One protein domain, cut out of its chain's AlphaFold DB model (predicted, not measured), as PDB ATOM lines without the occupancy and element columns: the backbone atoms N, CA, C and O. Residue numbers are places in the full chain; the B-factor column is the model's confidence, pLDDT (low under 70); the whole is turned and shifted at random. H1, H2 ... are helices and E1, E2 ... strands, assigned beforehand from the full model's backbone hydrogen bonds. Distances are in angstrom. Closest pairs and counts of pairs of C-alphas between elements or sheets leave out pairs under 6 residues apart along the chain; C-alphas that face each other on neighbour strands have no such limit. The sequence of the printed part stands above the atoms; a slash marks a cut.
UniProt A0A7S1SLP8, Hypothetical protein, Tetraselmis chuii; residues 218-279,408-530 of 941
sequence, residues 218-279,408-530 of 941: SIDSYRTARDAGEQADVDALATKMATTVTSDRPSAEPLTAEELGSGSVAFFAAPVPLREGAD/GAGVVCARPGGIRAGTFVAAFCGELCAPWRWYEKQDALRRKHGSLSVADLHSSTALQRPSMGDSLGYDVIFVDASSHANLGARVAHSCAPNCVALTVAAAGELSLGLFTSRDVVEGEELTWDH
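What this domain is: This is residues 218 to 279 and 408 to 530 of the 941 residues of the protein "Hypothetical protein" of Tetraselmis chuii (UniProt A0A7S1SLP8). Picture a small sandwich: two three-stranded sheets, E2 E7 E6 and E3 E5 E4, partly face to face with their strands crossed at 67 degrees. H3 covers the face of E3 E5 E4 turned away from the other sheet, H1 is on the opposite face and also meets E7, and long stretches with no named element wind round the sheets. The printed part has 185 residues, with four named helices and seven named strands in the order H1 H2 E1 E2 E3 H3 H4 E4 E5 E6 E7. Both sheets are antiparallel and the class is mixed, helices and strands, with 77 residues, under half, in named elements. The whole is compact, with a radius of gyration of the C-alphas of 16.5 A and spans of 47 by 39 by 26 A.

Where its parts are: Find C-alpha 231 at (-28.349, -31.180, -31.324); from there H1 runs to residue 241, 15.6 A. H2 is residues 257 to 261, and beyond the cut E1 is residues 408 to 413, 16.1 A. Next come E2, residues 424 to 427, and E3, residues 431 to 433. H3 begins at C-alpha 435, (-24.777, -45.828, -25.461), and runs 21.2 A to residue 449; H4 is residues 454 to 458. E4 is residues 460 to 465, 16.1 A, and E5 residues 475 to 480, 16.6 A. E6, residues 499 to 506, 19.4 A, bends by 62 degrees at residue 503. E7, residues 509 to 516, 21.9 A, ends at C-alpha 516, (-47.545, -58.959, -15.246).

How they stand to each other: Look first at the hairpin E6 and E7, where N 502 and O 513 are 2.9 A apart, within hydrogen-bond range; E2 is E7's other neighbour, with N 425 and O 514 at 2.8 A. In the facing sheet, the hairpin E4 and E5 has N 463 and O 477 at 2.8 A, and E3 and E5 have N 431 and O 480 at 2.8 A. Between the sheets, the closest C-alphas of E4 and E7 are those of Leu 463 and Leu 512, 6.3 A. E3, H3 H4, E4 form a split strand-helix-strand unit, two strands running the same way with E5 between them, its crossover right-handed. H1 runs across the strands at a height of 8.3 A over the sheet E3 E5 E4; H3, on the opposite face, runs along them at 12.2 A. H2 only grazes the sheet E2 E7 E6 with residues 259 to 261. E1 pairs with no named strand. In H1, H2, H3 and H4 every O i to N i+4 pair is within hydrogen-bond range.

The domain as a whole: The farthest C-alphas, those of Asp 248 and Gly 450, are 49.8 A apart. Residues 280 to 407 are not printed; C-alphas 279 and 408 are 19.8 A apart across this cut. The links H1 to H2 and E5 to E6 are long. The model's pLDDT is under 70 at residues 247 to 252 and 261 to 271.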
ATOM      1  N   SER A 218     -40.972 -36.574 -11.258       88.38
ATOM      2  CA  SER A 218     -41.975 -37.434 -11.892       88.38
ATOM      3  C   SER A 218     -42.169 -37.039 -13.354       88.38
ATOM      4  O   SER A 218     -42.287 -35.850 -13.662       88.38
ATOM      5  N   ILE A 219     -42.207 -38.026 -14.244       90.19
ATOM      6  CA  ILE A 219     -42.447 -37.846 -15.680       90.19
ATOM      7  C   ILE A 219     -43.463 -38.873 -16.181       90.19
ATOM      8  O   ILE A 219     -43.531 -39.972 -15.639       90.19
ATOM      9  N   ASP A 220     -44.190 -38.537 -17.244       85.62
ATOM     10  CA  ASP A 220     -45.185 -39.433 -17.859       85.62
ATOM     11  C   ASP A 220     -44.726 -39.991 -19.217       85.62
ATOM     12  O   ASP A 220     -45.324 -40.920 -19.751       85.62
ATOM     13  N   SER A 221     -43.638 -39.447 -19.766       88.25
ATOM     14  CA  SER A 221     -43.026 -39.848 -21.033       88.25
ATOM     15  C   SER A 221     -41.505 -39.760 -20.940       88.25
ATOM     16  O   SER A 221     -40.964 -39.144 -20.013       88.25
ATOM     17  N   TYR A 222     -40.804 -40.349 -21.909       91.88
ATOM     18  CA  TYR A 222     -39.358 -40.186 -22.036       91.88
ATOM     19  C   TYR A 222     -38.955 -38.715 -22.123       91.88
ATOM     20  O   TYR A 222     -39.693 -37.868 -22.632       91.88
ATOM     21  N   ARG A 223     -37.752 -38.421 -21.629       90.38
ATOM     22  CA  ARG A 223     -37.100 -37.125 -21.810       90.38
ATOM     23  C   ARG A 223     -35.742 -37.329 -22.435       90.38
ATOM     24  O   ARG A 223     -35.047 -38.271 -22.092       90.38
ATOM     25  N   THR A 224     -35.315 -36.415 -23.284       86.19
ATOM     26  CA  THR A 224     -33.907 -36.365 -23.663       86.19
ATOM     27  C   THR A 224     -33.104 -35.798 -22.498       86.19
ATOM     28  O   THR A 224     -33.491 -34.777 -21.919       86.19
ATOM     29  N   ALA A 225     -32.000 -36.453 -22.132       77.94
ATOM     30  CA  ALA A 225     -31.124 -35.946 -21.083       77.94
ATOM     31  C   ALA A 225     -30.616 -34.538 -21.444       77.94
ATOM     32  O   ALA A 225     -30.247 -34.279 -22.590       77.94
ATOM     33  N   ARG A 226     -30.543 -33.622 -20.468       75.56
ATOM     34  CA  ARG A 226     -30.001 -32.261 -20.704       75.56
ATOM     35  C   ARG A 226     -28.566 -32.276 -21.223       75.56
ATOM     36  O   ARG A 226     -28.112 -31.317 -21.834       75.56
ATOM     37  N   ASP A 227     -27.861 -33.357 -20.941       77.69
ATOM     38  CA  ASP A 227     -26.476 -33.581 -21.287       77.69
ATOM     39  C   ASP A 227     -26.333 -34.652 -22.388       77.69
ATOM     40  O   ASP A 227     -25.293 -35.295 -22.493       77.69
ATOM     41  N   ALA A 228     -27.372 -34.862 -23.208       79.56
ATOM     42  CA  ALA A 228     -27.384 -35.850 -24.292       79.56
ATOM     43  C   ALA A 228     -26.349 -35.590 -25.406       79.56
ATOM     44  O   ALA A 228     -26.121 -36.470 -26.232       79.56
ATOM     45  N   GLY A 229     -25.699 -34.423 -25.408       81.12
ATOM     46  CA  GLY A 229     -24.693 -34.030 -26.390       81.12
ATOM     47  C   GLY A 229     -25.111 -32.779 -27.154       81.12
ATOM     48  O   GLY A 229     -25.798 -31.912 -26.616       81.12
ATOM     49  N   GLU A 230     -24.662 -32.673 -28.401       83.25
ATOM     50  CA  GLU A 230     -25.077 -31.610 -29.323       83.25
ATOM     51  C   GLU A 230     -26.443 -31.930 -29.956       83.25
ATOM     52  O   GLU A 230     -26.958 -33.036 -29.817       83.25
ATOM     53  N   GLN A 231     -27.034 -30.982 -30.696       83.56
ATOM     54  CA  GLN A 231     -28.349 -31.180 -31.324       83.56
ATOM     55  C   GLN A 231     -28.395 -32.432 -32.219       83.56
ATOM     56  O   GLN A 231     -29.331 -33.213 -32.128       83.56
ATOM     57  N   ALA A 232     -27.335 -32.701 -32.985       81.25
ATOM     58  CA  ALA A 232     -27.239 -33.909 -33.809       81.25
ATOM     59  C   ALA A 232     -27.194 -35.220 -32.992       81.25
ATOM     60  O   ALA A 232     -27.504 -36.290 -33.515       81.25
ATOM     61  N   ASP A 233     -26.775 -35.173 -31.724       83.38
ATOM     62  CA  ASP A 233     -26.836 -36.324 -30.814       83.38
ATOM     63  C   ASP A 233     -28.263 -36.517 -30.275       83.38
ATOM     64  O   ASP A 233     -28.728 -37.648 -30.147       83.38
ATOM     65  N   VAL A 234     -28.981 -35.417 -30.032       85.56
ATOM     66  CA  VAL A 234     -30.400 -35.419 -29.646       85.56
ATOM     67  C   VAL A 234     -31.289 -35.944 -30.775       85.56
ATOM     68  O   VAL A 234     -32.119 -36.819 -30.539       85.56
ATOM     69  N   ASP A 235     -31.088 -35.470 -32.003       84.38
ATOM     70  CA  ASP A 235     -31.875 -35.882 -33.172       84.38
ATOM     71  C   ASP A 235     -31.670 -37.375 -33.489       84.38
ATOM     72  O   ASP A 235     -32.606 -38.096 -33.859       84.38
ATOM     73  N   ALA A 236     -30.453 -37.883 -33.257       83.62
ATOM     74  CA  ALA A 236     -30.154 -39.305 -33.376       83.62
ATOM     75  C   ALA A 236     -30.964 -40.150 -32.378       83.62
ATOM     76  O   ALA A 236     -31.412 -41.235 -32.735       83.62
ATOM     77  N   LEU A 237     -31.210 -39.667 -31.152       87.62
ATOM     78  CA  LEU A 237     -32.044 -40.387 -30.179       87.62
ATOM     79  C   LEU A 237     -33.497 -40.503 -30.640       87.62
ATOM     80  O   LEU A 237     -34.073 -41.580 -30.522       87.62
ATOM     81  N   ALA A 238     -34.069 -39.433 -31.199       85.25
ATOM     82  CA  ALA A 238     -35.424 -39.469 -31.748       85.25
ATOM     83  C   ALA A 238     -35.534 -40.502 -32.881       85.25
ATOM     84  O   ALA A 238     -36.428 -41.345 -32.881       85.25
ATOM     85  N   THR A 239     -34.552 -40.514 -33.786       83.94
ATOM     86  CA  THR A 239     -34.476 -41.492 -34.886       83.94
ATOM     87  C   THR A 239     -34.369 -42.926 -34.363       83.94
ATOM     88  O   THR A 239     -35.079 -43.818 -34.824       83.94
ATOM     89  N   LYS A 240     -33.533 -43.153 -33.343       87.38
ATOM     90  CA  LYS A 240     -33.379 -44.465 -32.702       87.38
ATOM     91  C   LYS A 240     -34.624 -44.912 -31.924       87.38
ATOM     92  O   LYS A 240     -34.755 -46.107 -31.667       87.38
ATOM     93  N   MET A 241     -35.529 -44.006 -31.551       89.00
ATOM     94  CA  MET A 241     -36.805 -44.329 -30.896       89.00
ATOM     95  C   MET A 241     -37.951 -44.542 -31.889       89.00
ATOM     96  O   MET A 241     -38.878 -45.283 -31.574       89.00
ATOM     97  N   ALA A 242     -37.890 -43.950 -33.082       88.31
ATOM     98  CA  ALA A 242     -38.942 -44.053 -34.090       88.31
ATOM     99  C   ALA A 242     -39.176 -45.505 -34.543       88.31
ATOM    100  O   ALA A 242     -38.231 -46.260 -34.762       88.31
ATOM    101  N   THR A 243     -40.423 -45.921 -34.725       86.75
ATOM    102  CA  THR A 243     -40.769 -47.268 -35.197       86.75
ATOM    103  C   THR A 243     -41.904 -47.215 -36.207       86.75
ATOM    104  O   THR A 243     -42.811 -46.390 -36.115       86.75
ATOM    105  N   THR A 244     -41.847 -48.108 -37.191       79.62
ATOM    106  CA  THR A 244     -42.896 -48.304 -38.202       79.62
ATOM    107  C   THR A 244     -43.891 -49.390 -37.798       79.62
ATOM    108  O   THR A 244     -44.849 -49.651 -38.527       79.62
ATOM    109  N   VAL A 245     -43.675 -50.036 -36.646       79.69
ATOM    110  CA  VAL A 245     -44.543 -51.101 -36.149       79.69
ATOM    111  C   VAL A 245     -45.919 -50.524 -35.832       79.69
ATOM    112  O   VAL A 245     -46.061 -49.601 -35.030       79.69
ATOM    113  N   THR A 246     -46.942 -51.096 -36.462       72.19
ATOM    114  CA  THR A 246     -48.355 -50.764 -36.255       72.19
ATOM    115  C   THR A 246     -49.141 -52.035 -35.943       72.19
ATOM    116  O   THR A 246     -48.738 -53.133 -36.331       72.19
ATOM    117  N   SER A 247     -50.251 -51.919 -35.215       64.75
ATOM    118  CA  SER A 247     -51.197 -53.024 -35.017       64.75
ATOM    119  C   SER A 247     -52.608 -52.498 -34.778       64.75
ATOM    120  O   SER A 247     -52.796 -51.430 -34.197       64.75
ATOM    121  N   ASP A 248     -53.598 -53.299 -35.163       57.34
ATOM    122  CA  ASP A 248     -55.027 -53.024 -34.979       57.34
ATOM    123  C   ASP A 248     -55.543 -53.375 -33.565       57.34
ATOM    124  O   ASP A 248     -56.750 -53.386 -33.312       57.34
ATOM    125  N   ARG A 249     -54.648 -53.694 -32.617       62.50
ATOM    126  CA  ARG A 249     -55.025 -54.153 -31.274       62.50
ATOM    127  C   ARG A 249     -55.679 -53.045 -30.419       62.50
ATOM    128  O   ARG A 249     -55.093 -51.968 -30.260       62.50
ATOM    129  N   PRO A 250     -56.810 -53.325 -29.735       60.12
ATOM    130  CA  PRO A 250     -57.373 -52.439 -28.716       60.12
ATOM    131  C   PRO A 250     -56.419 -52.263 -27.526       60.12
ATOM    132  O   PRO A 250     -55.898 -53.231 -26.974       60.12
ATOM    133  N   SER A 251     -56.230 -51.030 -27.059       57.78
ATOM    134  CA  SER A 251     -55.189 -50.689 -26.080       57.78
ATOM    135  C   SER A 251     -55.385 -51.203 -24.643       57.78
ATOM    136  O   SER A 251     -54.533 -50.948 -23.790       57.78
ATOM    137  N   ALA A 252     -56.485 -51.906 -24.358       59.75
ATOM    138  CA  ALA A 252     -56.908 -52.268 -23.003       59.75
ATOM    139  C   ALA A 252     -56.863 -53.776 -22.685       59.75
ATOM    140  O   ALA A 252     -57.095 -54.152 -21.535       59.75
ATOM    141  N   GLU A 253     -56.591 -54.649 -23.661       73.00
ATOM    142  CA  GLU A 253     -56.603 -56.099 -23.427       73.00
ATOM    143  C   GLU A 253     -55.254 -56.629 -22.911       73.00
ATOM    144  O   GLU A 253     -54.221 -56.308 -23.509       73.00
ATOM    145  N   PRO A 254     -55.237 -57.473 -21.855       79.06
ATOM    146  CA  PRO A 254     -54.017 -58.109 -21.360       79.06
ATOM    147  C   PRO A 254     -53.291 -58.925 -22.434       79.06
ATOM    148  O   PRO A 254     -53.931 -59.550 -23.279       79.06
ATOM    149  N   LEU A 255     -51.959 -58.961 -22.368       82.62
ATOM    150  CA  LEU A 255     -51.151 -59.853 -23.201       82.62
ATOM    151  C   LEU A 255     -51.382 -61.318 -22.825       82.62
ATOM    152  O   LEU A 255     -51.471 -61.682 -21.653       82.62
ATOM    153  N   THR A 256     -51.436 -62.174 -23.833       83.50
ATOM    154  CA  THR A 256     -51.427 -63.624 -23.653       83.50
ATOM    155  C   THR A 256     -50.028 -64.114 -23.266       83.50
ATOM    156  O   THR A 256     -49.022 -63.435 -23.482       83.50
ATOM    157  N   ALA A 257     -49.936 -65.322 -22.703       79.00
ATOM    158  CA  ALA A 257     -48.648 -65.921 -22.340       79.00
ATOM    159  C   ALA A 257     -47.713 -66.115 -23.552       79.00
ATOM    160  O   ALA A 257     -46.500 -65.974 -23.418       79.00
ATOM    161  N   GLU A 258     -48.278 -66.402 -24.727       78.94
ATOM    162  CA  GLU A 258     -47.533 -66.531 -25.982       78.94
ATOM    163  C   GLU A 258     -46.918 -65.191 -26.402       78.94
ATOM    164  O   GLU A 258     -45.728 -65.119 -26.704       78.94
ATOM    165  N   GLU A 259     -47.687 -64.104 -26.317       75.38
ATOM    166  CA  GLU A 259     -47.202 -62.758 -26.636       75.38
ATOM    167  C   GLU A 259     -46.080 -62.318 -25.694       75.38
ATOM    168  O   GLU A 259     -45.065 -61.799 -26.160       75.38
ATOM    169  N   LEU A 260     -46.216 -62.603 -24.392       77.38
ATOM    170  CA  LEU A 260     -45.180 -62.322 -23.392       77.38
ATOM    171  C   LEU A 260     -43.870 -63.092 -23.656       77.38
ATOM    172  O   LEU A 260     -42.806 -62.637 -23.240       77.38
ATOM    173  N   GLY A 261     -43.944 -64.251 -24.323       67.56
ATOM    174  CA  GLY A 261     -42.796 -65.108 -24.639       67.56
ATOM    175  C   GLY A 261     -42.233 -64.950 -26.056       67.56
ATOM    176  O   GLY A 261     -41.130 -65.423 -26.319       67.56
ATOM    177  N   SER A 262     -42.956 -64.288 -26.963       63.44
ATOM    178  CA  SER A 262     -42.649 -64.246 -28.404       63.44
ATOM    179  C   SER A 262     -41.364 -63.490 -28.774       63.44
ATOM    180  O   SER A 262     -40.876 -63.626 -29.895       63.44
ATOM    181  N   GLY A 263     -40.838 -62.651 -27.873       60.75
ATOM    182  CA  GLY A 263     -39.679 -61.783 -28.130       60.75
ATOM    183  C   GLY A 263     -39.891 -60.731 -29.231       60.75
ATOM    184  O   GLY A 263     -38.957 -59.998 -29.556       60.75
ATOM    185  N   SER A 264     -41.095 -60.653 -29.804       62.19
ATOM    186  CA  SER A 264     -41.476 -59.699 -30.847       62.19
ATOM    187  C   SER A 264     -41.884 -58.355 -30.236       62.19
ATOM    188  O   SER A 264     -42.305 -58.297 -29.079       62.19
ATOM    189  N   VAL A 265     -41.779 -57.265 -31.008       60.81
ATOM    190  CA  VAL A 265     -42.304 -55.953 -30.586       60.81
ATOM    191  C   VAL A 265     -43.823 -56.046 -30.483       60.81
ATOM    192  O   VAL A 265     -44.507 -56.203 -31.492       60.81
ATOM    193  N   ALA A 266     -44.363 -55.930 -29.271       67.94
ATOM    194  CA  ALA A 266     -45.806 -55.812 -29.090       67.94
ATOM    195  C   ALA A 266     -46.249 -54.370 -29.379       67.94
ATOM    196  O   ALA A 266     -45.577 -53.415 -28.994       67.94
ATOM    197  N   PHE A 267     -47.390 -54.178 -30.034       68.19
ATOM    198  CA  PHE A 267     -47.928 -52.842 -30.298       68.19
ATOM    199  C   PHE A 267     -49.100 -52.514 -29.375       68.19
ATOM    200  O   PHE A 267     -49.959 -53.364 -29.121       68.19
ATOM    201  N   PHE A 268     -49.171 -51.254 -28.944       65.12
ATOM    202  CA  PHE A 268     -50.306 -50.702 -28.213       65.12
ATOM    203  C   PHE A 268     -50.709 -49.335 -28.768       65.12
ATOM    204  O   PHE A 268     -49.889 -48.424 -28.850       65.12
ATOM    205  N   ALA A 269     -52.003 -49.153 -29.050       56.38
ATOM    206  CA  ALA A 269     -52.512 -47.861 -29.508       56.38
ATOM    207  C   ALA A 269     -52.399 -46.757 -28.430       56.38
ATOM    208  O   ALA A 269     -52.036 -45.630 -28.750       56.38
ATOM    209  N   ALA A 270     -52.700 -47.076 -27.161       61.81
ATOM    210  CA  ALA A 270     -52.584 -46.177 -26.000       61.81
ATOM    211  C   ALA A 270     -52.781 -46.950 -24.671       61.81
ATOM    212  O   ALA A 270     -53.909 -47.011 -24.164       61.81
ATOM    213  N   PRO A 271     -51.746 -47.615 -24.126       68.25
ATOM    214  CA  PRO A 271     -51.910 -48.455 -22.943       68.25
ATOM    215  C   PRO A 271     -52.164 -47.595 -21.691       68.25
ATOM    216  O   PRO A 271     -51.471 -46.605 -21.454       68.25
ATOM    217  N   VAL A 272     -53.166 -47.961 -20.881       79.62
ATOM    218  CA  VAL A 272     -53.513 -47.235 -19.644       79.62
ATOM    219  C   VAL A 272     -52.778 -47.870 -18.460       79.62
ATOM    220  O   VAL A 272     -53.052 -49.031 -18.152       79.62
ATOM    221  N   PRO A 273     -51.855 -47.157 -17.789       87.19
ATOM    222  CA  PRO A 273     -51.107 -47.709 -16.664       87.19
ATOM    223  C   PRO A 273     -51.997 -47.920 -15.432       87.19
ATOM    224  O   PRO A 273     -53.009 -47.239 -15.238       87.19
ATOM    225  N   LEU A 274     -51.578 -48.835 -14.559       92.06
ATOM    226  CA  LEU A 274     -52.173 -49.009 -13.236       92.06
ATOM    227  C   LEU A 274     -51.947 -47.762 -12.372       92.06
ATOM    228  O   LEU A 274     -50.894 -47.124 -12.424       92.06
ATOM    229  N   ARG A 275     -52.939 -47.416 -11.549       91.00
ATOM    230  CA  ARG A 275     -52.944 -46.161 -10.789       91.00
ATOM    231  C   ARG A 275     -52.340 -46.339  -9.401       91.00
ATOM    232  O   ARG A 275     -52.807 -47.159  -8.607       91.00
ATOM    233  N   GLU A 276     -51.360 -45.504  -9.069       90.50
ATOM    234  CA  GLU A 276     -50.895 -45.358  -7.689       90.50
ATOM    235  C   GLU A 276     -52.043 -44.858  -6.787       90.50
ATOM    236  O   GLU A 276     -52.827 -43.990  -7.170       90.50
ATOM    237  N   GLY A 277     -52.177 -45.452  -5.601       88.12
ATOM    238  CA  GLY A 277     -53.232 -45.169  -4.627       88.12
ATOM    239  C   GLY A 277     -54.547 -45.925  -4.852       88.12
ATOM    240  O   GLY A 277     -55.364 -45.972  -3.936       88.12
ATOM    241  N   ALA A 278     -54.751 -46.540  -6.023       90.88
ATOM    242  CA  ALA A 278     -55.926 -47.370  -6.311       90.88
ATOM    243  C   ALA A 278     -55.544 -48.832  -6.575       90.88
ATOM    244  O   ALA A 278     -56.052 -49.740  -5.923       90.88
ATOM    245  N   ASP A 279     -54.619 -49.054  -7.506       94.50
ATOM    246  CA  ASP A 279     -54.183 -50.389  -7.918       94.50
ATOM    247  C   ASP A 279     -52.857 -50.780  -7.272       94.50
ATOM    248  O   ASP A 279     -52.628 -51.940  -6.921       94.50
ATOM    249  N   GLY A 408     -35.412 -50.506  -0.365       85.81
ATOM    250  CA  GLY A 408     -35.844 -49.149  -0.683       85.81
ATOM    251  C   GLY A 408     -37.341 -49.065  -0.973       85.81
ATOM    252  O   GLY A 408     -38.125 -49.897  -0.518       85.81
ATOM    253  N   ALA A 409     -37.739 -48.019  -1.695       86.81
ATOM    254  CA  ALA A 409     -39.121 -47.833  -2.119       86.81
ATOM    255  C   ALA A 409     -39.453 -48.796  -3.267       86.81
ATOM    256  O   ALA A 409     -38.876 -48.669  -4.346       86.81
ATOM    257  N   GLY A 410     -40.375 -49.727  -3.030       90.06
ATOM    258  CA  GLY A 410     -40.890 -50.655  -4.035       90.06
ATOM    259  C   GLY A 410     -42.353 -50.378  -4.378       90.06
ATOM    260  O   GLY A 410     -43.001 -49.513  -3.782       90.06
ATOM    261  N   VAL A 411     -42.870 -51.121  -5.356       94.25
ATOM    262  CA  VAL A 411     -44.256 -51.030  -5.835       94.25
ATOM    263  C   VAL A 411     -45.004 -52.285  -5.402       94.25
ATOM    264  O   VAL A 411     -44.603 -53.390  -5.750       94.25
ATOM    265  N   VAL A 412     -46.092 -52.129  -4.653       95.69
ATOM    266  CA  VAL A 412     -46.876 -53.237  -4.089       95.69
ATOM    267  C   VAL A 412     -48.291 -53.228  -4.657       95.69
ATOM    268  O   VAL A 412     -48.896 -52.166  -4.808       95.69
ATOM    269  N   CYS A 413     -48.836 -54.410  -4.940       96.62
ATOM    270  CA  CYS A 413     -50.231 -54.581  -5.330       96.62
ATOM    271  C   CYS A 413     -51.158 -54.159  -4.179       96.62
ATOM    272  O   CYS A 413     -51.139 -54.750  -3.098       96.62
ATOM    273  N   ALA A 414     -51.961 -53.120  -4.406       95.38
ATOM    274  CA  ALA A 414     -52.960 -52.623  -3.460       95.38
ATOM    275  C   ALA A 414     -54.396 -52.963  -3.885       95.38
ATOM    276  O   ALA A 414     -55.316 -52.792  -3.090       95.38
ATOM    277  N   ARG A 415     -54.586 -53.438  -5.122       94.38
ATOM    278  CA  ARG A 415     -55.895 -53.784  -5.675       94.38
ATOM    279  C   ARG A 415     -56.497 -54.993  -4.940       94.38
ATOM    280  O   ARG A 415     -55.928 -56.087  -5.025       94.38
ATOM    281  N   PRO A 416     -57.683 -54.852  -4.320       90.94
ATOM    282  CA  PRO A 416     -58.414 -55.993  -3.785       90.94
ATOM    283  C   PRO A 416     -58.737 -56.996  -4.899       90.94
ATOM    284  O   PRO A 416     -59.234 -56.617  -5.960       90.94
ATOM    285  N   GLY A 417     -58.443 -58.278  -4.673       89.94
ATOM    286  CA  GLY A 417     -58.604 -59.333  -5.685       89.94
ATOM    287  C   GLY A 417     -57.428 -59.487  -6.659       89.94
ATOM    288  O   GLY A 417     -57.474 -60.367  -7.516       89.94
ATOM    289  N   GLY A 418     -56.361 -58.695  -6.504       94.19
ATOM    290  CA  GLY A 418     -55.118 -58.840  -7.260       94.19
ATOM    291  C   GLY A 418     -55.153 -58.277  -8.686       94.19
ATOM    292  O   GLY A 418     -56.120 -57.659  -9.137       94.19
ATOM    293  N   ILE A 419     -54.048 -58.474  -9.403       95.62
ATOM    294  CA  ILE A 419     -53.830 -58.048 -10.790       95.62
ATOM    295  C   ILE A 419     -53.646 -59.306 -11.639       95.62
ATOM    296  O   ILE A 419     -52.850 -60.172 -11.282       95.62
ATOM    297  N   ARG A 420     -54.368 -59.415 -12.757       94.00
ATOM    298  CA  ARG A 420     -54.282 -60.584 -13.647       94.00
ATOM    299  C   ARG A 420     -52.980 -60.608 -14.440       94.00
ATOM    300  O   ARG A 420     -52.422 -59.546 -14.714       94.00
ATOM    301  N   ALA A 421     -52.545 -61.788 -14.866       92.69
ATOM    302  CA  ALA A 421     -51.480 -61.974 -15.848       92.69
ATOM    303  C   ALA A 421     -51.743 -61.182 -17.145       92.69
ATOM    304  O   ALA A 421     -52.895 -60.956 -17.521       92.69
ATOM    305  N   GLY A 422     -50.674 -60.745 -17.813       90.69
ATOM    306  CA  GLY A 422     -50.726 -59.981 -19.059       90.69
ATOM    307  C   GLY A 422     -51.088 -58.504 -18.904       90.69
ATOM    308  O   GLY A 422     -51.137 -57.779 -19.895       90.69
ATOM    309  N   THR A 423     -51.372 -58.036 -17.688       92.12
ATOM    310  CA  THR A 423     -51.829 -56.662 -17.447       92.12
ATOM    311  C   THR A 423     -50.670 -55.687 -17.607       92.12
ATOM    312  O   THR A 423     -49.620 -55.871 -16.991       92.12
ATOM    313  N   PHE A 424     -50.872 -54.620 -18.384       91.75
ATOM    314  CA  PHE A 424     -49.932 -53.503 -18.454       91.75
ATOM    315  C   PHE A 424     -49.862 -52.780 -17.104       91.75
ATOM    316  O   PHE A 424     -50.871 -52.300 -16.590       91.75
ATOM    317  N   VAL A 425     -48.666 -52.716 -16.526       92.94
ATOM    318  CA  VAL A 425     -48.406 -52.084 -15.230       92.94
ATOM    319  C   VAL A 425     -48.119 -50.600 -15.433       92.94
ATOM    320  O   VAL A 425     -48.870 -49.750 -14.962       92.94
ATOM    321  N   ALA A 426     -47.026 -50.296 -16.130       91.69
ATOM    322  CA  ALA A 426     -46.575 -48.954 -16.475       91.69
ATOM    323  C   ALA A 426     -45.457 -49.050 -17.524       91.69
ATOM    324  O   ALA A 426     -44.787 -50.078 -17.631       91.69
ATOM    325  N   ALA A 427     -45.199 -47.965 -18.253       90.94
ATOM    326  CA  ALA A 427     -43.944 -47.830 -18.988       90.94
ATOM    327  C   ALA A 427     -42.780 -47.614 -18.005       90.94
ATOM    328  O   ALA A 427     -42.972 -47.035 -16.938       90.94
ATOM    329  N   PHE A 428     -41.570 -48.031 -18.357       92.62
ATOM    330  CA  PHE A 428     -40.339 -47.609 -17.697       92.62
ATOM    331  C   PHE A 428     -39.854 -46.333 -18.397       92.62
ATOM    332  O   PHE A 428     -39.305 -46.394 -19.500       92.62
ATOM    333  N   CYS A 429     -40.085 -45.175 -17.772       92.06
ATOM    334  CA  CYS A 429     -39.687 -43.875 -18.315       92.06
ATOM    335  C   CYS A 429     -38.521 -43.276 -17.527       92.06
ATOM    336  O   CYS A 429     -38.481 -43.344 -16.298       92.06
ATOM    337  N   GLY A 430     -37.614 -42.634 -18.258       93.19
ATOM    338  CA  GLY A 430     -36.479 -41.891 -17.726       93.19
ATOM    339  C   GLY A 430     -35.878 -40.971 -18.784       93.19
ATOM    340  O   GLY A 430     -36.527 -40.646 -19.785       93.19
ATOM    341  N   GLU A 431     -34.633 -40.562 -18.570       92.75
ATOM    342  CA  GLU A 431     -33.852 -39.818 -19.549       92.75
ATOM    343  C   GLU A 431     -33.228 -40.760 -20.589       92.75
ATOM    344  O   GLU A 431     -32.486 -41.682 -20.248       92.75
ATOM    345  N   LEU A 432     -33.493 -40.523 -21.870       92.94
ATOM    346  CA  LEU A 432     -32.870 -41.240 -22.974       92.94
ATOM    347  C   LEU A 432     -31.403 -40.835 -23.094       92.94
ATOM    348  O   LEU A 432     -31.066 -39.649 -23.149       92.94
ATOM    349  N   CYS A 433     -30.538 -41.842 -23.153       91.25
ATOM    350  CA  CYS A 433     -29.101 -41.697 -23.292       91.25
ATOM    351  C   CYS A 433     -28.589 -42.618 -24.400       91.25
ATOM    352  O   CYS A 433     -28.818 -43.831 -24.379       91.25
ATOM    353  N   ALA A 434     -27.824 -42.053 -25.334       91.50
ATOM    354  CA  ALA A 434     -27.094 -42.851 -26.310       91.50
ATOM    355  C   ALA A 434     -26.056 -43.727 -25.582       91.50
ATOM    356  O   ALA A 434     -25.501 -43.282 -24.565       91.50
ATOM    357  N   PRO A 435     -25.761 -44.943 -26.073       92.94
ATOM    358  CA  PRO A 435     -24.777 -45.828 -25.461       92.94
ATOM    359  C   PRO A 435     -23.443 -45.154 -25.119       92.94
ATOM    360  O   PRO A 435     -22.985 -45.273 -23.980       92.94
ATOM    361  N   TRP A 436     -22.832 -44.406 -26.046       91.56
ATOM    362  CA  TRP A 436     -21.566 -43.710 -25.779       91.56
ATOM    363  C   TRP A 436     -21.656 -42.785 -24.553       91.56
ATOM    364  O   TRP A 436     -20.780 -42.827 -23.684       91.56
ATOM    365  N   ARG A 437     -22.748 -42.018 -24.435       90.38
ATOM    366  CA  ARG A 437     -22.954 -41.039 -23.364       90.38
ATOM    367  C   ARG A 437     -23.281 -41.700 -22.033       90.38
ATOM    368  O   ARG A 437     -22.781 -41.277 -20.992       90.38
ATOM    369  N   TRP A 438     -24.080 -42.764 -22.054       90.88
ATOM    370  CA  TRP A 438     -24.387 -43.526 -20.847       90.88
ATOM    371  C   TRP A 438     -23.115 -44.131 -20.235       90.88
ATOM    372  O   TRP A 438     -22.859 -43.945 -19.045       90.88
ATOM    373  N   TYR A 439     -22.252 -44.760 -21.042       91.31
ATOM    374  CA  TYR A 439     -20.982 -45.304 -20.542       91.31
ATOM    375  C   TYR A 439     -20.044 -44.216 -19.996       91.31
ATOM    376  O   TYR A 439     -19.363 -44.451 -18.998       91.31
ATOM    377  N   GLU A 440     -20.030 -43.016 -20.583       90.06
ATOM    378  CA  GLU A 440     -19.291 -41.881 -20.022       90.06
ATOM    379  C   GLU A 440     -19.781 -41.479 -18.618       90.06
ATOM    380  O   GLU A 440     -18.953 -41.254 -17.728       90.06
ATOM    381  N   LYS A 441     -21.105 -41.430 -18.397       87.81
ATOM    382  CA  LYS A 441     -21.702 -41.152 -17.077       87.81
ATOM    383  C   LYS A 441     -21.288 -42.206 -16.052       87.81
ATOM    384  O   LYS A 441     -20.821 -41.865 -14.965       87.81
ATOM    385  N   GLN A 442     -21.377 -43.484 -16.418       87.62
ATOM    386  CA  GLN A 442     -20.981 -44.592 -15.546       87.62
ATOM    387  C   GLN A 442     -19.477 -44.542 -15.208       87.62
ATOM    388  O   GLN A 442     -19.090 -44.712 -14.051       87.62
ATOM    389  N   ASP A 443     -18.612 -44.249 -16.187       87.38
ATOM    390  CA  ASP A 443     -17.169 -44.047 -15.977       87.38
ATOM    391  C   ASP A 443     -16.878 -42.862 -15.037       87.38
ATOM    392  O   ASP A 443     -15.943 -42.911 -14.231       87.38
ATOM    393  N   ALA A 444     -17.648 -41.773 -15.136       85.81
ATOM    394  CA  ALA A 444     -17.525 -40.619 -14.248       85.81
ATOM    395  C   ALA A 444     -17.905 -40.967 -12.801       85.81
ATOM    396  O   ALA A 444     -17.140 -40.675 -11.878       85.81
ATOM    397  N   LEU A 445     -19.021 -41.673 -12.605       85.38
ATOM    398  CA  LEU A 445     -19.461 -42.130 -11.286       85.38
ATOM    399  C   LEU A 445     -18.450 -43.091 -10.644       85.38
ATOM    400  O   LEU A 445     -18.087 -42.913  -9.480       85.38
ATOM    401  N   ARG A 446     -17.908 -44.048 -11.409       86.44
ATOM    402  CA  ARG A 446     -16.854 -44.958 -10.925       86.44
ATOM    403  C   ARG A 446     -15.593 -44.223 -10.484       86.44
ATOM    404  O   ARG A 446     -14.988 -44.614  -9.494       86.44
ATOM    405  N   ARG A 447     -15.192 -43.142 -11.160       83.12
ATOM    406  CA  ARG A 447     -14.046 -42.324 -10.719       83.12
ATOM    407  C   ARG A 447     -14.323 -41.600  -9.407       83.12
ATOM    408  O   ARG A 447     -13.466 -41.596  -8.529       83.12
ATOM    409  N   LYS A 448     -15.517 -41.016  -9.270       82.62
ATOM    410  CA  LYS A 448     -15.922 -40.260  -8.076       82.62
ATOM    411  C   LYS A 448     -16.091 -41.167  -6.850       82.62
ATOM    412  O   LYS A 448     -15.770 -40.751  -5.739       82.62
ATOM    413  N   HIS A 449     -16.565 -42.400  -7.047       81.38
ATOM    414  CA  HIS A 449     -16.996 -43.286  -5.958       81.38
ATOM    415  C   HIS A 449     -16.226 -44.614  -5.843       81.38
ATOM    416  O   HIS A 449     -16.448 -45.368  -4.898       81.38
ATOM    417  N   GLY A 450     -15.312 -44.916  -6.764       82.06
ATOM    418  CA  GLY A 450     -14.562 -46.177  -6.841       82.06
ATOM    419  C   GLY A 450     -15.346 -47.324  -7.491       82.06
ATOM    420  O   GLY A 450     -14.802 -48.038  -8.329       82.06
ATOM    421  N   SER A 451     -16.625 -47.473  -7.149       82.31
ATOM    422  CA  SER A 451     -17.558 -48.424  -7.758       82.31
ATOM    423  C   SER A 451     -18.951 -47.813  -7.843       82.31
ATOM    424  O   SER A 451     -19.283 -46.903  -7.082       82.31
ATOM    425  N   LEU A 452     -19.791 -48.350  -8.721       84.12
ATOM    426  CA  LEU A 452     -21.206 -47.996  -8.733       84.12
ATOM    427  C   LEU A 452     -21.927 -48.641  -7.550       84.12
ATOM    428  O   LEU A 452     -21.621 -49.770  -7.154       84.12
ATOM    429  N   SER A 453     -22.882 -47.925  -6.963       80.50
ATOM    430  CA  SER A 453     -23.808 -48.527  -6.010       80.50
ATOM    431  C   SER A 453     -24.856 -49.369  -6.740       80.50
ATOM    432  O   SER A 453     -25.123 -49.176  -7.924       80.50
ATOM    433  N   VAL A 454     -25.509 -50.279  -6.014       77.31
ATOM    434  CA  VAL A 454     -26.651 -51.044  -6.545       77.31
ATOM    435  C   VAL A 454     -27.746 -50.105  -7.065       77.31
ATOM    436  O   VAL A 454     -28.335 -50.373  -8.103       77.31
ATOM    437  N   ALA A 455     -27.968 -48.968  -6.398       78.12
ATOM    438  CA  ALA A 455     -28.927 -47.962  -6.843       78.12
ATOM    439  C   ALA A 455     -28.515 -47.293  -8.165       78.12
ATOM    440  O   ALA A 455     -29.376 -47.069  -9.009       78.12
ATOM    441  N   ASP A 456     -27.221 -47.009  -8.367       81.75
ATOM    442  CA  ASP A 456     -26.714 -46.460  -9.638       81.75
ATOM    443  C   ASP A 456     -26.978 -47.443 -10.775       81.75
ATOM    444  O   ASP A 456     -27.579 -47.087 -11.786       81.75
ATOM    445  N   LEU A 457     -26.614 -48.705 -10.552       81.19
ATOM    446  CA  LEU A 457     -26.791 -49.782 -11.519       81.19
ATOM    447  C   LEU A 457     -28.266 -50.040 -11.831       81.19
ATOM    448  O   LEU A 457     -28.602 -50.294 -12.978       81.19
ATOM    449  N   HIS A 458     -29.147 -49.975 -10.830       82.12
ATOM    450  CA  HIS A 458     -30.579 -50.239 -10.995       82.12
ATOM    451  C   HIS A 458     -31.359 -49.049 -11.564       82.12
ATOM    452  O   HIS A 458     -32.499 -49.218 -11.986       82.12
ATOM    453  N   SER A 459     -30.768 -47.851 -11.574       84.44
ATOM    454  CA  SER A 459     -31.453 -46.647 -12.049       84.44
ATOM    455  C   SER A 459     -31.519 -46.526 -13.566       84.44
ATOM    456  O   SER A 459     -32.267 -45.694 -14.056       84.44
ATOM    457  N   SER A 460     -30.799 -47.354 -14.322       89.25
ATOM    458  CA  SER A 460     -30.815 -47.301 -15.782       89.25
ATOM    459  C   SER A 460     -30.950 -48.681 -16.397       89.25
ATOM    460  O   SER A 460     -30.343 -49.615 -15.887       89.25
ATOM    461  N   THR A 461     -31.653 -48.793 -17.520       91.88
ATOM    462  CA  THR A 461     -31.821 -50.057 -18.247       91.88
ATOM    463  C   THR A 461     -31.657 -49.868 -19.753       91.88
ATOM    464  O   THR A 461     -31.825 -48.761 -20.267       91.88
ATOM    465  N   ALA A 462     -31.305 -50.937 -20.465       92.25
ATOM    466  CA  ALA A 462     -31.179 -50.917 -21.918       92.25
ATOM    467  C   ALA A 462     -32.542 -51.203 -22.567       92.25
ATOM    468  O   ALA A 462     -33.084 -52.298 -22.424       92.25
ATOM    469  N   LEU A 463     -33.062 -50.239 -23.322       92.31
ATOM    470  CA  LEU A 463     -34.147 -50.450 -24.270       92.31
ATOM    471  C   LEU A 463     -33.533 -51.047 -25.540       92.31
ATOM    472  O   LEU A 463     -32.838 -50.367 -26.294       92.31
ATOM    473  N   GLN A 464     -33.755 -52.345 -25.732       90.44
ATOM    474  CA  GLN A 464     -33.307 -53.077 -26.913       90.44
ATOM    475  C   GLN A 464     -34.449 -53.129 -27.919       90.44
ATOM    476  O   GLN A 464     -35.518 -53.671 -27.629       90.44
ATOM    477  N   ARG A 465     -34.227 -52.584 -29.112       89.56
ATOM    478  CA  ARG A 465     -35.114 -52.812 -30.249       89.56
ATOM    479  C   ARG A 465     -34.908 -54.255 -30.717       89.56
ATOM    480  O   ARG A 465     -33.769 -54.608 -31.017       89.56
ATOM    481  N   PRO A 466     -35.948 -55.102 -30.750       82.56
ATOM    482  CA  PRO A 466     -35.821 -56.477 -31.218       82.56
ATOM    483  C   PRO A 466     -35.238 -56.552 -32.629       82.56
ATOM    484  O   PRO A 466     -35.470 -55.676 -33.458       82.56
ATOM    485  N   SER A 467     -34.488 -57.617 -32.910       80.00
ATOM    486  CA  SER A 467     -33.909 -57.844 -34.238       80.00
ATOM    487  C   SER A 467     -34.963 -58.119 -35.309       80.00
ATOM    488  O   SER A 467     -34.739 -57.837 -36.478       80.00
ATOM    489  N   MET A 468     -36.116 -58.658 -34.917       76.94
ATOM    490  CA  MET A 468     -37.208 -59.001 -35.822       76.94
ATOM    491  C   MET A 468     -38.475 -58.236 -35.440       76.94
ATOM    492  O   MET A 468     -38.689 -57.911 -34.273       76.94
ATOM    493  N   GLY A 469     -39.335 -57.987 -36.427       73.31
ATOM    494  CA  GLY A 469     -40.632 -57.337 -36.231       73.31
ATOM    495  C   GLY A 469     -40.633 -55.823 -36.445       73.31
ATOM    496  O   GLY A 469     -41.709 -55.258 -36.558       73.31
ATOM    497  N   ASP A 470     -39.467 -55.186 -36.579       81.56
ATOM    498  CA  ASP A 470     -39.325 -53.769 -36.926       81.56
ATOM    499  C   ASP A 470     -38.447 -53.616 -38.175       81.56
ATOM    500  O   ASP A 470     -37.361 -54.195 -38.249       81.56
ATOM    501  N   SER A 471     -38.899 -52.839 -39.165       82.31
ATOM    502  CA  SER A 471     -38.185 -52.672 -40.438       82.31
ATOM    503  C   SER A 471     -36.837 -51.962 -40.300       82.31
ATOM    504  O   SER A 471     -36.000 -52.077 -41.192       82.31
ATOM    505  N   LEU A 472     -36.617 -51.215 -39.213       85.31
ATOM    506  CA  LEU A 472     -35.350 -50.525 -38.970       85.31
ATOM    507  C   LEU A 472     -34.270 -51.462 -38.394       85.31
ATOM    508  O   LEU A 472     -33.084 -51.138 -38.480       85.31
ATOM    509  N   GLY A 473     -34.646 -52.643 -37.888       89.00
ATOM    510  CA  GLY A 473     -33.716 -53.640 -37.347       89.00
ATOM    511  C   GLY A 473     -33.234 -53.347 -35.919       89.00
ATOM    512  O   GLY A 473     -33.591 -52.333 -35.353       89.00
ATOM    513  N   TYR A 474     -32.428 -54.223 -35.323       92.06
ATOM    514  CA  TYR A 474     -31.899 -54.156 -33.955       92.06
ATOM    515  C   TYR A 474     -31.117 -52.867 -33.665       92.06
ATOM    516  O   TYR A 474     -30.296 -52.453 -34.477       92.06
ATOM    517  N   ASP A 475     -31.297 -52.295 -32.471       91.88
ATOM    518  CA  ASP A 475     -30.494 -51.197 -31.912       91.88
ATOM    519  C   ASP A 475     -30.709 -51.095 -30.388       91.88
ATOM    520  O   ASP A 475     -31.576 -51.765 -29.819       91.88
ATOM    521  N   VAL A 476     -29.906 -50.275 -29.708       93.06
ATOM    522  CA  VAL A 476     -29.901 -50.140 -28.249       93.06
ATOM    523  C   VAL A 476     -29.844 -48.673 -27.832       93.06
ATOM    524  O   VAL A 476     -28.965 -47.924 -28.258       93.06
ATOM    525  N   ILE A 477     -30.721 -48.293 -26.901       92.75
ATOM    526  CA  ILE A 477     -30.673 -47.016 -26.173       92.75
ATOM    527  C   ILE A 477     -30.737 -47.305 -24.675       92.75
ATOM    528  O   ILE A 477     -31.338 -48.287 -24.250       92.75
ATOM    529  N   PHE A 478     -30.134 -46.453 -23.849       93.31
ATOM    530  CA  PHE A 478     -30.277 -46.546 -22.399       93.31
ATOM    531  C   PHE A 478     -31.343 -45.573 -21.898       93.31
ATOM    532  O   PHE A 478     -31.341 -44.398 -22.259       93.31
ATOM    533  N   VAL A 479     -32.226 -46.060 -21.031       93.50
ATOM    534  CA  VAL A 479     -33.174 -45.241 -20.276       93.50
ATOM    535  C   VAL A 479     -32.623 -45.077 -18.868       93.50
ATOM    536  O   VAL A 479     -32.568 -46.041 -18.108       93.50
ATOM    537  N   ASP A 480     -32.199 -43.865 -18.529       91.81
ATOM    538  CA  ASP A 480     -31.651 -43.496 -17.229       91.81
ATOM    539  C   ASP A 480     -32.732 -42.830 -16.366       91.81
ATOM    540  O   ASP A 480     -33.062 -41.655 -16.516       91.81
ATOM    541  N   ALA A 481     -33.301 -43.599 -15.445       91.31
ATOM    542  CA  ALA A 481     -34.298 -43.158 -14.481       91.31
ATOM    543  C   ALA A 481     -33.667 -42.584 -13.200       91.31
ATOM    544  O   ALA A 481     -34.272 -42.601 -12.122       91.31
ATOM    545  N   SER A 482     -32.427 -42.094 -13.285       85.19
ATOM    546  CA  SER A 482     -31.762 -41.490 -12.147       85.19
ATOM    547  C   SER A 482     -32.420 -40.158 -11.758       85.19
ATOM    548  O   SER A 482     -32.967 -40.011 -10.667       85.19
ATOM    549  N   SER A 483     -32.422 -39.165 -12.635       85.56
ATOM    550  CA  SER A 483     -32.919 -37.826 -12.278       85.56
ATOM    551  C   SER A 483     -34.430 -37.668 -12.463       85.56
ATOM    552  O   SER A 483     -35.100 -36.991 -11.676       85.56
ATOM    553  N   HIS A 484     -34.966 -38.317 -13.494       90.44
ATOM    554  CA  HIS A 484     -36.365 -38.254 -13.894       90.44
ATOM    555  C   HIS A 484     -36.892 -39.673 -14.044       90.44
ATOM    556  O   HIS A 484     -36.249 -40.486 -14.699       90.44
ATOM    557  N   ALA A 485     -38.035 -39.981 -13.445       90.62
ATOM    558  CA  ALA A 485     -38.549 -41.343 -13.424       90.62
ATOM    559  C   ALA A 485     -40.061 -41.364 -13.224       90.62
ATOM    560  O   ALA A 485     -40.640 -40.421 -12.685       90.62
ATOM    561  N   ASN A 486     -40.690 -42.470 -13.598       90.12
ATOM    562  CA  ASN A 486     -42.094 -42.735 -13.306       90.12
ATOM    563  C   ASN A 486     -42.250 -43.948 -12.372       90.12
ATOM    564  O   ASN A 486     -41.275 -44.465 -11.822       90.12
ATOM    565  N   LEU A 487     -43.487 -44.412 -12.181       89.94
ATOM    566  CA  LEU A 487     -43.780 -45.575 -11.341       89.94
ATOM    567  C   LEU A 487     -43.074 -46.854 -11.828       89.94
ATOM    568  O   LEU A 487     -42.585 -47.625 -11.005       89.94
ATOM    569  N   GLY A 488     -42.974 -47.065 -13.146       90.50
ATOM    570  CA  GLY A 488     -42.346 -48.258 -13.724       90.50
ATOM    571  C   GLY A 488     -40.866 -48.392 -13.362       90.50
ATOM    572  O   GLY A 488     -40.396 -49.486 -13.058       90.50
ATOM    573  N   ALA A 489     -40.150 -47.273 -13.267       89.69
ATOM    574  CA  ALA A 489     -38.754 -47.254 -12.833       89.69
ATOM    575  C   ALA A 489     -38.537 -47.622 -11.351       89.69
ATOM    576  O   ALA A 489     -37.404 -47.854 -10.931       89.69
ATOM    577  N   ARG A 490     -39.608 -47.698 -10.548       89.00
ATOM    578  CA  ARG A 490     -39.560 -48.124  -9.137       89.00
ATOM    579  C   ARG A 490     -39.807 -49.624  -8.953       89.00
ATOM    580  O   ARG A 490     -39.706 -50.118  -7.832       89.00
ATOM    581  N   VAL A 491     -40.149 -50.353 -10.017       92.94
ATOM    582  CA  VAL A 491     -40.401 -51.799  -9.946       92.94
ATOM    583  C   VAL A 491     -39.075 -52.532  -9.721       92.94
ATOM    584  O   VAL A 491     -38.136 -52.445 -10.518       92.94
ATOM    585  N   ALA A 492     -38.989 -53.248  -8.603       91.88
ATOM    586  CA  ALA A 492     -37.734 -53.794  -8.106       91.88
ATOM    587  C   ALA A 492     -37.273 -55.046  -8.875       91.88
ATOM    588  O   ALA A 492     -38.040 -55.696  -9.584       91.88
ATOM    589  N   HIS A 493     -36.002 -55.413  -8.698       93.00
ATOM    590  CA  HIS A 493     -35.451 -56.643  -9.266       93.00
ATOM    591  C   HIS A 493     -35.936 -57.896  -8.513       93.00
ATOM    592  O   HIS A 493     -35.900 -57.913  -7.280       93.00
ATOM    593  N   SER A 494     -36.273 -58.972  -9.231       94.75
ATOM    594  CA  SER A 494     -36.352 -60.339  -8.691       94.75
ATOM    595  C   SER A 494     -35.772 -61.356  -9.677       94.75
ATOM    596  O   SER A 494     -35.912 -61.195 -10.885       94.75
ATOM    597  N   CYS A 495     -35.149 -62.424  -9.162       91.88
ATOM    598  CA  CYS A 495     -34.663 -63.545  -9.977       91.88
ATOM    599  C   CYS A 495     -35.792 -64.483 -10.443       91.88
ATOM    600  O   CYS A 495     -35.621 -65.182 -11.437       91.88
ATOM    601  N   ALA A 496     -36.929 -64.495  -9.739       92.56
ATOM    602  CA  ALA A 496     -38.174 -65.133 -10.172       92.56
ATOM    603  C   ALA A 496     -39.290 -64.072 -10.154       92.56
ATOM    604  O   ALA A 496     -40.038 -63.964  -9.177       92.56
ATOM    605  N   PRO A 497     -39.329 -63.198 -11.172       95.25
ATOM    606  CA  PRO A 497     -40.207 -62.040 -11.169       95.25
ATOM    607  C   PRO A 497     -41.675 -62.386 -11.440       95.25
ATOM    608  O   PRO A 497     -42.008 -63.455 -11.954       95.25
ATOM    609  N   ASN A 498     -42.559 -61.440 -11.123       95.62
ATOM    610  CA  ASN A 498     -43.986 -61.488 -11.467       95.62
ATOM    611  C   ASN A 498     -44.379 -60.486 -12.563       95.62
ATOM    612  O   ASN A 498     -45.537 -60.450 -12.975       95.62
ATOM    613  N   CYS A 499     -43.414 -59.702 -13.042       95.38
ATOM    614  CA  CYS A 499     -43.518 -58.826 -14.193       95.38
ATOM    615  C   CYS A 499     -42.397 -59.124 -15.202       95.38
ATOM    616  O   CYS A 499     -41.322 -59.607 -14.845       95.38
ATOM    617  N   VAL A 500     -42.633 -58.783 -16.461       91.94
ATOM    618  CA  VAL A 500     -41.658 -58.805 -17.553       91.94
ATOM    619  C   VAL A 500     -41.624 -57.432 -18.216       91.94
ATOM    620  O   VAL A 500     -42.652 -56.756 -18.292       91.94
ATOM    621  N   ALA A 501     -40.446 -57.007 -18.664       90.50
ATOM    622  CA  ALA A 501     -40.298 -55.809 -19.478       90.50
ATOM    623  C   ALA A 501     -40.212 -56.199 -20.950       90.50
ATOM    624  O   ALA A 501     -39.412 -57.060 -21.315       90.50
ATOM    625  N   LEU A 502     -41.032 -55.563 -21.778       88.06
ATOM    626  CA  LEU A 502     -41.094 -55.795 -23.214       88.06
ATOM    627  C   LEU A 502     -40.914 -54.477 -23.950       88.06
ATOM    628  O   LEU A 502     -41.454 -53.447 -23.540       88.06
ATOM    629  N   THR A 503     -40.182 -54.519 -25.056       88.38
ATOM    630  CA  THR A 503     -40.161 -53.401 -25.995       88.38
ATOM    631  C   THR A 503     -41.496 -53.370 -26.725       88.38
ATOM    632  O   THR A 503     -41.891 -54.347 -27.363       88.38
ATOM    633  N   VAL A 504     -42.193 -52.247 -26.609       86.44
ATOM    634  CA  VAL A 504     -43.489 -52.006 -27.228       86.44
ATOM    635  C   VAL A 504     -43.428 -50.820 -28.174       86.44
ATOM    636  O   VAL A 504     -42.666 -49.888 -27.945       86.44
ATOM    637  N   ALA A 505     -44.247 -50.841 -29.216       85.94
ATOM    638  CA  ALA A 505     -44.468 -49.697 -30.089       85.94
ATOM    639  C   ALA A 505     -45.742 -48.961 -29.655       85.94
ATOM    640  O   ALA A 505     -46.810 -49.572 -29.553       85.94
ATOM    641  N   ALA A 506     -45.629 -47.658 -29.392       79.75
ATOM    642  CA  ALA A 506     -46.741 -46.787 -29.033       79.75
ATOM    643  C   ALA A 506     -46.539 -45.398 -29.656       79.75
ATOM    644  O   ALA A 506     -45.473 -44.806 -29.536       79.75
ATOM    645  N   ALA A 507     -47.570 -44.874 -30.327       77.88
ATOM    646  CA  ALA A 507     -47.539 -43.558 -30.979       77.88
ATOM    647  C   ALA A 507     -46.353 -43.336 -31.952       77.88
ATOM    648  O   ALA A 507     -45.863 -42.220 -32.090       77.88
ATOM    649  N   GLY A 508     -45.901 -44.391 -32.642       81.56
ATOM    650  CA  GLY A 508     -44.769 -44.319 -33.578       81.56
ATOM    651  C   GLY A 508     -43.391 -44.290 -32.908       81.56
ATOM    652  O   GLY A 508     -42.384 -44.166 -33.601       81.56
ATOM    653  N   GLU A 509     -43.327 -44.449 -31.585       87.31
ATOM    654  CA  GLU A 509     -42.089 -44.556 -30.816       87.31
ATOM    655  C   GLU A 509     -42.017 -45.893 -30.069       87.31
ATOM    656  O   GLU A 509     -43.029 -46.499 -29.703       87.31
ATOM    657  N   LEU A 510     -40.800 -46.371 -29.831       90.25
ATOM    658  CA  LEU A 510     -40.562 -47.497 -28.943       90.25
ATOM    659  C   LEU A 510     -40.699 -47.074 -27.479       90.25
ATOM    660  O   LEU A 510     -40.363 -45.965 -27.082       90.25
ATOM    661  N   SER A 511     -41.143 -47.994 -26.638       89.12
ATOM    662  CA  SER A 511     -41.177 -47.831 -25.192       89.12
ATOM    663  C   SER A 511     -40.892 -49.159 -24.508       89.12
ATOM    664  O   SER A 511     -41.098 -50.225 -25.075       89.12
ATOM    665  N   LEU A 512     -40.400 -49.110 -23.278       91.00
ATOM    666  CA  LEU A 512     -40.212 -50.279 -22.436       91.00
ATOM    667  C   LEU A 512     -41.442 -50.429 -21.536       91.00
ATOM    668  O   LEU A 512     -41.584 -49.707 -20.551       91.00
ATOM    669  N   GLY A 513     -42.348 -51.337 -21.884       91.12
ATOM    670  CA  GLY A 513     -43.568 -51.611 -21.127       91.12
ATOM    671  C   GLY A 513     -43.374 -52.724 -20.101       91.12
ATOM    672  O   GLY A 513     -42.814 -53.769 -20.425       91.12
ATOM    673  N   LEU A 514     -43.856 -52.528 -18.872       92.94
ATOM    674  CA  LEU A 514     -43.902 -53.570 -17.846       92.94
ATOM    675  C   LEU A 514     -45.270 -54.249 -17.844       92.94
ATOM    676  O   LEU A 514     -46.297 -53.576 -17.752       92.94
ATOM    677  N   PHE A 515     -45.276 -55.579 -17.877       93.38
ATOM    678  CA  PHE A 515     -46.484 -56.402 -17.870       93.38
ATOM    679  C   PHE A 515     -46.396 -57.469 -16.793       93.38
ATOM    680  O   PHE A 515     -45.320 -58.011 -16.555       93.38
ATOM    681  N   THR A 516     -47.512 -57.814 -16.161       94.62
ATOM    682  CA  THR A 516     -47.545 -58.959 -15.246       94.62
ATOM    683  C   THR A 516     -47.343 -60.263 -16.028       94.62
ATOM    684  O   THR A 516     -48.025 -60.523 -17.014       94.62
ATOM    685  N   SER A 517     -46.408 -61.110 -15.599       93.69
ATOM    686  CA  SER A 517     -46.155 -62.422 -16.220       93.69
ATOM    687  C   SER A 517     -47.060 -63.526 -15.664       93.69
ATOM    688  O   SER A 517     -47.188 -64.597 -16.248       93.69
ATOM    689  N   ARG A 518     -47.697 -63.256 -14.524       94.00
ATOM    690  CA  ARG A 518     -48.667 -64.111 -13.838       94.00
ATOM    691  C   ARG A 518     -49.602 -63.254 -12.991       94.00
ATOM    692  O   ARG A 518     -49.352 -62.063 -12.817       94.00
ATOM    693  N   ASP A 519     -50.620 -63.867 -12.403       95.06
ATOM    694  CA  ASP A 519     -51.455 -63.188 -11.415       95.06
ATOM    695  C   ASP A 519     -50.612 -62.724 -10.207       95.06
ATOM    696  O   ASP A 519     -49.723 -63.443  -9.721       95.06
ATOM    697  N   VAL A 520     -50.888 -61.506  -9.738       96.12
ATOM    698  CA  VAL A 520     -50.228 -60.837  -8.609       96.12
ATOM    699  C   VAL A 520     -51.264 -60.582  -7.525       96.12
ATOM    700  O   VAL A 520     -52.259 -59.894  -7.760       96.12
ATOM    701  N   VAL A 521     -51.045 -61.127  -6.333       94.75
ATOM    702  CA  VAL A 521     -52.007 -60.999  -5.228       94.75
ATOM    703  C   VAL A 521     -51.817 -59.689  -4.464       94.75
ATOM    704  O   VAL A 521     -50.760 -59.062  -4.525       94.75
ATOM    705  N   GLU A 522     -52.844 -59.264  -3.732       94.38
ATOM    706  CA  GLU A 522     -52.754 -58.094  -2.853       94.38
ATOM    707  C   GLU A 522     -51.612 -58.255  -1.831       94.38
ATOM    708  O   GLU A 522     -51.422 -59.325  -1.248       94.38
ATOM    709  N   GLY A 523     -50.836 -57.190  -1.624       92.75
ATOM    710  CA  GLY A 523     -49.673 -57.178  -0.733       92.75
ATOM    711  C   GLY A 523     -48.389 -57.738  -1.355       92.75
ATOM    712  O   GLY A 523     -47.323 -57.611  -0.756       92.75
ATOM    713  N   GLU A 524     -48.453 -58.321  -2.555       95.38
ATOM    714  CA  GLU A 524     -47.274 -58.783  -3.286       95.38
ATOM    715  C   GLU A 524     -46.535 -57.607  -3.951       95.38
ATOM    716  O   GLU A 524     -47.147 -56.711  -4.537       95.38
ATOM    717  N   GLU A 525     -45.206 -57.602  -3.865       96.44
ATOM    718  CA  GLU A 525     -44.358 -56.614  -4.541       96.44
ATOM    719  C   GLU A 525     -44.234 -56.936  -6.031       96.44
ATOM    720  O   GLU A 525     -43.939 -58.072  -6.411       96.44
ATOM    721  N   LEU A 526     -44.420 -55.936  -6.887       97.38
ATOM    722  CA  LEU A 526     -44.180 -56.060  -8.316       97.38
ATOM    723  C   LEU A 526     -42.672 -56.039  -8.570       97.38
ATOM    724  O   LEU A 526     -41.953 -55.150  -8.109       97.38
ATOM    725  N   THR A 527     -42.193 -57.032  -9.315       96.50
ATOM    726  CA  THR A 527     -40.771 -57.222  -9.604       96.50
ATOM    727  C   THR A 527     -40.544 -57.731 -11.020       96.50
ATOM    728  O   THR A 527     -41.343 -58.516 -11.526       96.50
ATOM    729  N   TRP A 528     -39.436 -57.334 -11.645       94.81
ATOM    730  CA  TRP A 528     -38.995 -57.837 -12.953       94.81
ATOM    731  C   TRP A 528     -37.496 -58.161 -12.948       94.81
ATOM    732  O   TRP A 528     -36.770 -57.730 -12.052       94.81
ATOM    733  N   ASP A 529     -37.011 -58.943 -13.913       91.12
ATOM    734  CA  ASP A 529     -35.572 -59.196 -14.030       91.12
ATOM    735  C   ASP A 529     -34.890 -58.095 -14.850       91.12
ATOM    736  O   ASP A 529     -34.916 -58.110 -16.080       91.12
ATOM    737  N   HIS A 530     -34.237 -57.160 -14.153       88.94
ATOM    738  CA  HIS A 530     -33.465 -56.064 -14.752       88.94
ATOM    739  C   HIS A 530     -32.390 -56.531 -15.747       88.94
ATOM    740  O   HIS A 530     -31.957 -55.741 -16.580       88.94
TER     741      HIS A 530